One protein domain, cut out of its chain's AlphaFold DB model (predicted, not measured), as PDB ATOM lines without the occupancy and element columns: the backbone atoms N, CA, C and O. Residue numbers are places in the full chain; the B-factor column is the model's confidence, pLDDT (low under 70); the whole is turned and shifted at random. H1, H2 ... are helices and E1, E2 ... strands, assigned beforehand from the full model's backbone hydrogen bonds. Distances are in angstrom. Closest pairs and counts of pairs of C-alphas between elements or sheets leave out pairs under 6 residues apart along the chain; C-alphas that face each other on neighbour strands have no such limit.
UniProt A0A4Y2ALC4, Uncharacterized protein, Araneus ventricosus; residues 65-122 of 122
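This is residues 65 to 122 of the 122 residues of an uncharacterized protein of Araneus ventricosus (UniProt A0A4Y2ALC4). Picture a narrow, twisted ribbon of three long strands, E1, E2 and E3, folded back and forth side by side, with one helix, H1, packed slantwise over one face and the other face bare. The pair makes two layers in a rod-shaped outline, spanning 38 by 19 by 13 A, with the strands running along its length. The printed part has 58 residues with three named strands and then one named helix, in the order E1, E2, E3, H1; the sheet order is E1 - E2 - E3, all antiparallel, and the class is mixed, helices and strands. It is only just compact, close to loose, with a radius of gyration of the C-alphas of 12.0 A.

Begin with E1, residues 68 to 76, and go on through a tight link to E2, residues 79 to 88: the two are a hairpin, antiparallel at 165 degrees. Look at N 70 and O 85, 2.9 A apart, and at N 83 and O 72, 2.8 A apart, both within hydrogen-bond range. A second tight link leads to E3, residues 91 to 100, which forms a hairpin with E2, again antiparallel at 165 degrees; here N 84 and O 96 are 2.9 A apart and N 98 and O 82 are 2.8 A apart. The three strands are a meander, each the antiparallel neighbour of the one before, with E1 and E3 as edge strands and E2 as the inner one. After a third tight link comes H1, residues 106 to 121, which is on the sheet at a height over the sheet of 7.3 A. It lies over E1 and E2; E3 only just falls short, with 2 of the helix's C-alphas on it. On the local plane its line and that of E2 stand at 31 degrees, only just slantwise to the strands. The closest C-alphas of E1 and H1 are those of Gly 73 and Glu 110, 4.2 A apart; for E2 and H1 they are those of Cys 82 and Ala 109, 5.1 A apart. In H1 every O i to N i+4 pair is within hydrogen-bond range.

Find C-alpha 68 at (-1.453, 10.886, -30.292); from there E1 runs 26.8 A to C-alpha 76. E2 starts at C-alpha 79, at (-4.291, -12.250, -44.716), and runs 30.9 A to C-alpha 88. E3 covers 27.5 A from C-alpha 91 to C-alpha 100. H1 runs 22.5 A from C-alpha 106 to C-alpha 121 at (-10.531, 8.199, -28.485).

Look for the two C-alphas farthest apart, those of Asn 65 and Glu 77, at 39.0 A. The printed part has no cut, and it ends at residue 122, the chain's last residue. None of its links is long. The mean pLDDT of the printed part is 92.8, and residue 65 alone is under 70.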
ATOM      1  N   ASN A  65       0.176  17.859 -24.507       68.00
ATOM      2  CA  ASN A  65      -0.026  16.571 -23.821       68.00
ATOM      3  C   ASN A  65      -1.202  15.768 -24.429       68.00
ATOM      4  O   ASN A  65      -1.749  14.859 -23.813       68.00
ATOM      5  N   SER A  66      -1.622  16.126 -25.641       81.75
ATOM      6  CA  SER A  66      -2.684  15.503 -26.410       81.75
ATOM      7  C   SER A  66      -2.374  14.039 -26.724       81.75
ATOM      8  O   SER A  66      -1.242  13.664 -27.047       81.75
ATOM      9  N   LEU A  67      -3.422  13.221 -26.676       88.88
ATOM     10  CA  LEU A  67      -3.393  11.827 -27.090       88.88
ATOM     11  C   LEU A  67      -3.052  11.730 -28.587       88.88
ATOM     12  O   LEU A  67      -3.834  12.146 -29.443       88.88
ATOM     13  N   LYS A  68      -1.899  11.143 -28.915       91.06
ATOM     14  CA  LYS A  68      -1.453  10.886 -30.292       91.06
ATOM     15  C   LYS A  68      -1.867   9.478 -30.707       91.06
ATOM     16  O   LYS A  68      -1.412   8.508 -30.105       91.06
ATOM     17  N   LEU A  69      -2.705   9.354 -31.732       93.31
ATOM     18  CA  LEU A  69      -3.127   8.066 -32.293       93.31
ATOM     19  C   LEU A  69      -2.335   7.761 -33.559       93.31
ATOM     20  O   LEU A  69      -2.223   8.604 -34.446       93.31
ATOM     21  N   PHE A  70      -1.843   6.534 -33.657       94.56
ATOM     22  CA  PHE A  70      -1.192   6.005 -34.847       94.56
ATOM     23  C   PHE A  70      -1.955   4.775 -35.304       94.56
ATOM     24  O   PHE A  70      -2.365   3.958 -34.477       94.56
ATOM     25  N   THR A  71      -2.140   4.640 -36.609       96.62
ATOM     26  CA  THR A  71      -2.827   3.503 -37.218       96.62
ATOM     27  C   THR A  71      -1.975   2.922 -38.323       96.62
ATOM     28  O   THR A  71      -1.192   3.643 -38.933       96.62
ATOM     29  N   ASP A  72      -2.134   1.628 -38.556       96.94
ATOM     30  CA  ASP A  72      -1.439   0.928 -39.630       96.94
ATOM     31  C   ASP A  72      -2.321  -0.194 -40.176       96.94
ATOM     32  O   ASP A  72      -2.988  -0.916 -39.416       96.94
ATOM     33  N   GLY A  73      -2.321  -0.337 -41.495       96.00
ATOM     34  CA  GLY A  73      -2.956  -1.401 -42.250       96.00
ATOM     35  C   GLY A  73      -1.897  -2.212 -42.986       96.00
ATOM     36  O   GLY A  73      -1.107  -1.696 -43.765       96.00
ATOM     37  N   SER A  74      -1.912  -3.528 -42.803       95.12
ATOM     38  CA  SER A  74      -0.954  -4.435 -43.435       95.12
ATOM     39  C   SER A  74      -1.659  -5.508 -44.251       95.12
ATOM     40  O   SER A  74      -2.792  -5.913 -43.970       95.12
ATOM     41  N   LYS A  75      -0.978  -6.002 -45.284       94.25
ATOM     42  CA  LYS A  75      -1.421  -7.159 -46.059       94.25
ATOM     43  C   LYS A  75      -0.238  -8.069 -46.342       94.25
ATOM     44  O   LYS A  75       0.795  -7.622 -46.826       94.25
ATOM     45  N   ILE A  76      -0.434  -9.349 -46.059       92.56
ATOM     46  CA  ILE A  76       0.471 -10.448 -46.397       92.56
ATOM     47  C   ILE A  76      -0.308 -11.504 -47.191       92.56
ATOM     48  O   ILE A  76      -1.540 -11.481 -47.238       92.56
ATOM     49  N   GLU A  77       0.379 -12.479 -47.786       90.69
ATOM     50  CA  GLU A  77      -0.273 -13.555 -48.554       90.69
ATOM     51  C   GLU A  77      -1.314 -14.343 -47.736       90.69
ATOM     52  O   GLU A  77      -2.315 -14.841 -48.262       90.69
ATOM     53  N   MET A  78      -1.093 -14.444 -46.423       90.06
ATOM     54  CA  MET A  78      -1.940 -15.195 -45.493       90.06
ATOM     55  C   MET A  78      -3.127 -14.385 -44.953       90.06
ATOM     56  O   MET A  78      -4.013 -14.965 -44.323       90.06
ATOM     57  N   GLY A  79      -3.182 -13.071 -45.185       92.69
ATOM     58  CA  GLY A  79      -4.291 -12.250 -44.716       92.69
ATOM     59  C   GLY A  79      -3.995 -10.760 -44.622       92.69
ATOM     60  O   GLY A  79      -2.893 -10.290 -44.891       92.69
ATOM     61  N   THR A  80      -5.017 -10.030 -44.198       96.69
ATOM     62  CA  THR A  80      -4.984  -8.581 -44.018       96.69
ATOM     63  C   THR A  80      -5.113  -8.273 -42.530       96.69
ATOM     64  O   THR A  80      -5.831  -8.969 -41.810       96.69
ATOM     65  N   GLY A  81      -4.405  -7.262 -42.043       97.50
ATOM     66  CA  GLY A  81      -4.417  -6.855 -40.643       97.50
ATOM     67  C   GLY A  81      -4.523  -5.347 -40.506       97.50
ATOM     68  O   GLY A  81      -4.127  -4.604 -41.395       97.50
ATOM     69  N   CYS A  82      -5.055  -4.893 -39.382       97.50
ATOM     70  CA  CYS A  82      -5.086  -3.485 -39.011       97.50
ATOM     71  C   CYS A  82      -4.716  -3.333 -37.541       97.50
ATOM     72  O   CYS A  82      -4.897  -4.253 -36.737       97.50
ATOM     73  N   SER A  83      -4.193  -2.174 -37.176       97.69
ATOM     74  CA  SER A  83      -3.844  -1.876 -35.797       97.69
ATOM     75  C   SER A  83      -3.951  -0.390 -35.503       97.69
ATOM     76  O   SER A  83      -3.966   0.437 -36.416       97.69
ATOM     77  N   TYR A  84      -4.031  -0.064 -34.217       97.44
ATOM     78  CA  TYR A  84      -3.735   1.278 -33.740       97.44
ATOM     79  C   TYR A  84      -2.960   1.222 -32.425       97.44
ATOM     80  O   TYR A  84      -3.049   0.256 -31.661       97.44
ATOM     81  N   CYS A  85      -2.233   2.290 -32.134       96.31
ATOM     82  CA  CYS A  85      -1.698   2.567 -30.812       96.31
ATOM     83  C   CYS A  85      -1.900   4.039 -30.460       96.31
ATOM     84  O   CYS A  85      -2.051   4.887 -31.336       96.31
ATOM     85  N   ALA A  86      -1.953   4.324 -29.164       94.50
ATOM     86  CA  ALA A  86      -2.095   5.675 -28.655       94.50
ATOM     87  C   ALA A  86      -0.938   6.002 -27.717       94.50
ATOM     88  O   ALA A  86      -0.529   5.153 -26.920       94.50
ATOM     89  N   PHE A  87      -0.438   7.228 -27.804       93.31
ATOM     90  CA  PHE A  87       0.620   7.753 -26.960       93.31
ATOM     91  C   PHE A  87       0.157   9.016 -26.245       93.31
ATOM     92  O   PHE A  87      -0.453   9.888 -26.855       93.31
ATOM     93  N   GLU A  88       0.516   9.130 -24.976       92.56
ATOM     94  CA  GLU A  88       0.348  10.328 -24.163       92.56
ATOM     95  C   GLU A  88       1.721  10.675 -23.585       92.56
ATOM     96  O   GLU A  88       2.399   9.812 -23.028       92.56
ATOM     97  N   ASN A  89       2.192  11.907 -23.799       90.31
ATOM     98  CA  ASN A  89       3.520  12.365 -23.359       90.31
ATOM     99  C   ASN A  89       4.678  11.440 -23.790       90.31
ATOM    100  O   ASN A  89       5.626  11.206 -23.043       90.31
ATOM    101  N   GLY A  90       4.580  10.864 -24.991       88.56
ATOM    102  CA  GLY A  90       5.581   9.936 -25.529       88.56
ATOM    103  C   GLY A  90       5.524   8.516 -24.950       88.56
ATOM    104  O   GLY A  90       6.284   7.654 -25.388       88.56
ATOM    105  N   ILE A  91       4.601   8.230 -24.030       91.94
ATOM    106  CA  ILE A  91       4.390   6.902 -23.449       91.94
ATOM    107  C   ILE A  91       3.199   6.238 -24.139       91.94
ATOM    108  O   ILE A  91       2.138   6.837 -24.280       91.94
ATOM    109  N   LYS A  92       3.360   4.983 -24.572       94.81
ATOM    110  CA  LYS A  92       2.263   4.212 -25.171       94.81
ATOM    111  C   LYS A  92       1.235   3.858 -24.095       94.81
ATOM    112  O   LYS A  92       1.559   3.121 -23.168       94.81
ATOM    113  N   VAL A  93       0.003   4.331 -24.255       95.25
ATOM    114  CA  VAL A  93      -1.096   4.123 -23.296       95.25
ATOM    115  C   VAL A  93      -2.127   3.102 -23.776       95.25
ATOM    116  O   VAL A  93      -2.780   2.459 -22.960       95.25
ATOM    117  N   LEU A  94      -2.272   2.910 -25.092       95.00
ATOM    118  CA  LEU A  94      -3.216   1.952 -25.675       95.00
ATOM    119  C   LEU A  94      -2.616   1.260 -26.899       95.00
ATOM    120  O   LEU A  94      -1.875   1.870 -27.670       95.00
ATOM    121  N   GLU A  95      -3.004   0.006 -27.117       96.62
ATOM    122  CA  GLU A  95      -2.792  -0.694 -28.381       96.62
ATOM    123  C   GLU A  95      -3.955  -1.625 -28.710       96.62
ATOM    124  O   GLU A  95      -4.618  -2.167 -27.824       96.62
ATOM    125  N   TRP A  96      -4.183  -1.827 -30.002       97.50
ATOM    126  CA  TRP A  96      -5.109  -2.825 -30.512       97.50
ATOM    127  C   TRP A  96      -4.638  -3.330 -31.871       97.50
ATOM    128  O   TRP A  96      -4.106  -2.573 -32.684       97.50
ATOM    129  N   LYS A  97      -4.863  -4.618 -32.129       97.00
ATOM    130  CA  LYS A  97      -4.544  -5.282 -33.394       97.00
ATOM    131  C   LYS A  97      -5.712  -6.181 -33.776       97.00
ATOM    132  O   LYS A  97      -6.255  -6.885 -32.927       97.00
ATOM    133  N   GLY A  98      -6.082  -6.171 -35.048       95.06
ATOM    134  CA  GLY A  98      -7.159  -6.984 -35.590       95.06
ATOM    135  C   GLY A  98      -6.745  -7.653 -36.888       95.06
ATOM    136  O   GLY A  98      -6.209  -7.010 -37.789       95.06
ATOM    137  N   LYS A  99      -7.038  -8.949 -36.992       96.44
ATOM    138  CA  LYS A  99      -6.989  -9.669 -38.262       96.44
ATOM    139  C   LYS A  99      -8.297  -9.435 -39.009       96.44
ATOM    140  O   LYS A  99      -9.371  -9.497 -38.416       96.44
ATOM    141  N   LEU A 100      -8.186  -9.166 -40.299       94.50
ATOM    142  CA  LEU A 100      -9.303  -8.982 -41.208       94.50
ATOM    143  C   LEU A 100      -9.374 -10.135 -42.211       94.50
ATOM    144  O   LEU A 100      -8.447 -10.942 -42.336       94.50
ATOM    145  N   GLU A 101     -10.480 -10.187 -42.948       91.88
ATOM    146  CA  GLU A 101     -10.657 -11.144 -44.033       91.88
ATOM    147  C   GLU A 101      -9.565 -10.995 -45.101       91.88
ATOM    148  O   GLU A 101      -9.178  -9.887 -45.485       91.88
ATOM    149  N   LYS A 102      -9.078 -12.130 -45.619       91.12
ATOM    150  CA  LYS A 102      -7.921 -12.188 -46.536       91.12
ATOM    151  C   LYS A 102      -8.131 -11.397 -47.835       91.12
ATOM    152  O   LYS A 102      -7.175 -10.881 -48.423       91.12
ATOM    153  N   PHE A 103      -9.375 -11.293 -48.293       89.62
ATOM    154  CA  PHE A 103      -9.704 -10.575 -49.522       89.62
ATOM    155  C   PHE A 103      -9.700  -9.048 -49.353       89.62
ATOM    156  O   PHE A 103      -9.612  -8.346 -50.358       89.62
ATOM    157  N   LEU A 104      -9.718  -8.513 -48.123       91.31
ATOM    158  CA  LEU A 104      -9.708  -7.063 -47.915       91.31
ATOM    159  C   LEU A 104      -8.373  -6.440 -48.320       91.31
ATOM    160  O   LEU A 104      -7.303  -7.039 -48.165       91.31
ATOM    161  N   THR A 105      -8.431  -5.230 -48.860       91.94
ATOM    162  CA  THR A 105      -7.254  -4.475 -49.301       91.94
ATOM    163  C   THR A 105      -6.543  -3.807 -48.123       91.94
ATOM    164  O   THR A 105      -7.130  -3.623 -47.057       91.94
ATOM    165  N   VAL A 106      -5.286  -3.394 -48.325       92.06
ATOM    166  CA  VAL A 106      -4.557  -2.561 -47.347       92.06
ATOM    167  C   VAL A 106      -5.348  -1.292 -47.032       92.06
ATOM    168  O   VAL A 106      -5.534  -0.966 -45.872       92.06
ATOM    169  N   PHE A 107      -5.923  -0.638 -48.045       90.94
ATOM    170  CA  PHE A 107      -6.724   0.573 -47.853       90.94
ATOM    171  C   PHE A 107      -7.944   0.357 -46.938       90.94
ATOM    172  O   PHE A 107      -8.237   1.181 -46.076       90.94
ATOM    173  N   GLN A 108      -8.646  -0.772 -47.083       92.75
ATOM    174  CA  GLN A 108      -9.749  -1.126 -46.182       92.75
ATOM    175  C   GLN A 108      -9.257  -1.412 -44.756       92.75
ATOM    176  O   GLN A 108      -9.966  -1.118 -43.793       92.75
ATOM    177  N   ALA A 109      -8.053  -1.970 -44.619       95.31
ATOM    178  CA  ALA A 109      -7.424  -2.220 -43.330       95.31
ATOM    179  C   ALA A 109      -7.024  -0.923 -42.619       95.31
ATOM    180  O   ALA A 109      -7.353  -0.758 -41.446       95.31
ATOM    181  N   GLU A 110      -6.416   0.017 -43.341       95.50
ATOM    182  CA  GLU A 110      -6.099   1.363 -42.849       95.50
ATOM    183  C   GLU A 110      -7.353   2.072 -42.338       95.50
ATOM    184  O   GLU A 110      -7.408   2.537 -41.198       95.50
ATOM    185  N   LEU A 111      -8.419   2.071 -43.146       95.31
ATOM    186  CA  LEU A 111      -9.684   2.699 -42.774       95.31
ATOM    187  C   LEU A 111     -10.310   2.047 -41.530       95.31
ATOM    188  O   LEU A 111     -10.903   2.735 -40.698       95.31
ATOM    189  N   MET A 112     -10.171   0.726 -41.376       95.75
ATOM    190  CA  MET A 112     -10.622   0.016 -40.179       95.75
ATOM    191  C   MET A 112      -9.790   0.389 -38.946       95.75
ATOM    192  O   MET A 112     -10.369   0.635 -37.886       95.75
ATOM    193  N   GLY A 113      -8.461   0.462 -39.079       95.62
ATOM    194  CA  GLY A 113      -7.556   0.910 -38.018       95.62
ATOM    195  C   GLY A 113      -7.915   2.317 -37.540       95.62
ATOM    196  O   GLY A 113      -8.137   2.523 -36.345       95.62
ATOM    197  N   LEU A 114      -8.106   3.247 -38.481       95.31
ATOM    198  CA  LEU A 114      -8.552   4.618 -38.217       95.31
ATOM    199  C   LEU A 114      -9.911   4.667 -37.517       95.31
ATOM    200  O   LEU A 114     -10.054   5.319 -36.482       95.31
ATOM    201  N   LYS A 115     -10.906   3.928 -38.022       95.06
ATOM    202  CA  LYS A 115     -12.232   3.847 -37.396       95.06
ATOM    203  C   LYS A 115     -12.144   3.352 -35.950       95.06
ATOM    204  O   LYS A 115     -12.821   3.891 -35.077       95.06
ATOM    205  N   LYS A 116     -11.331   2.325 -35.685       95.38
ATOM    206  CA  LYS A 116     -11.136   1.773 -34.334       95.38
ATOM    207  C   LYS A 116     -10.445   2.765 -33.404       95.38
ATOM    208  O   LYS A 116     -10.885   2.899 -32.264       95.38
ATOM    209  N   ALA A 117      -9.433   3.476 -33.897       94.69
ATOM    210  CA  ALA A 117      -8.744   4.518 -33.145       94.69
ATOM    211  C   ALA A 117      -9.703   5.650 -32.739       94.69
ATOM    212  O   ALA A 117      -9.770   5.992 -31.561       94.69
ATOM    213  N   ILE A 118     -10.512   6.157 -33.679       92.06
ATOM    214  CA  ILE A 118     -11.490   7.228 -33.419       92.06
ATOM    215  C   ILE A 118     -12.530   6.790 -32.386       92.06
ATOM    216  O   ILE A 118     -12.769   7.516 -31.428       92.06
ATOM    217  N   ILE A 119     -13.109   5.591 -32.538       93.00
ATOM    218  CA  ILE A 119     -14.095   5.056 -31.581       93.00
ATOM    219  C   ILE A 119     -13.505   4.946 -30.174       93.00
ATOM    220  O   ILE A 119     -14.232   5.103 -29.201       93.00
ATOM    221  N   LYS A 120     -12.208   4.643 -30.049       89.88
ATOM    222  CA  LYS A 120     -11.572   4.515 -28.737       89.88
ATOM    223  C   LYS A 120     -11.211   5.861 -28.104       89.88
ATOM    224  O   LYS A 120     -11.135   5.932 -26.881       89.88
ATOM    225  N   ALA A 121     -10.929   6.866 -28.925       82.75
ATOM    226  CA  ALA A 121     -10.531   8.199 -28.485       82.75
ATOM    227  C   ALA A 121     -11.706   9.173 -28.298       82.75
ATOM    228  O   ALA A 121     -11.487  10.275 -27.799       82.75
ATOM    229  N   SER A 122     -12.913   8.774 -28.718       75.19
ATOM    230  CA  SER A 122     -14.180   9.470 -28.445       75.19
ATOM    231  C   SER A 122     -14.732   9.064 -27.084       75.19
ATOM    232  O   SER A 122     -15.287   9.947 -26.402       75.19
TER     233      SER A 122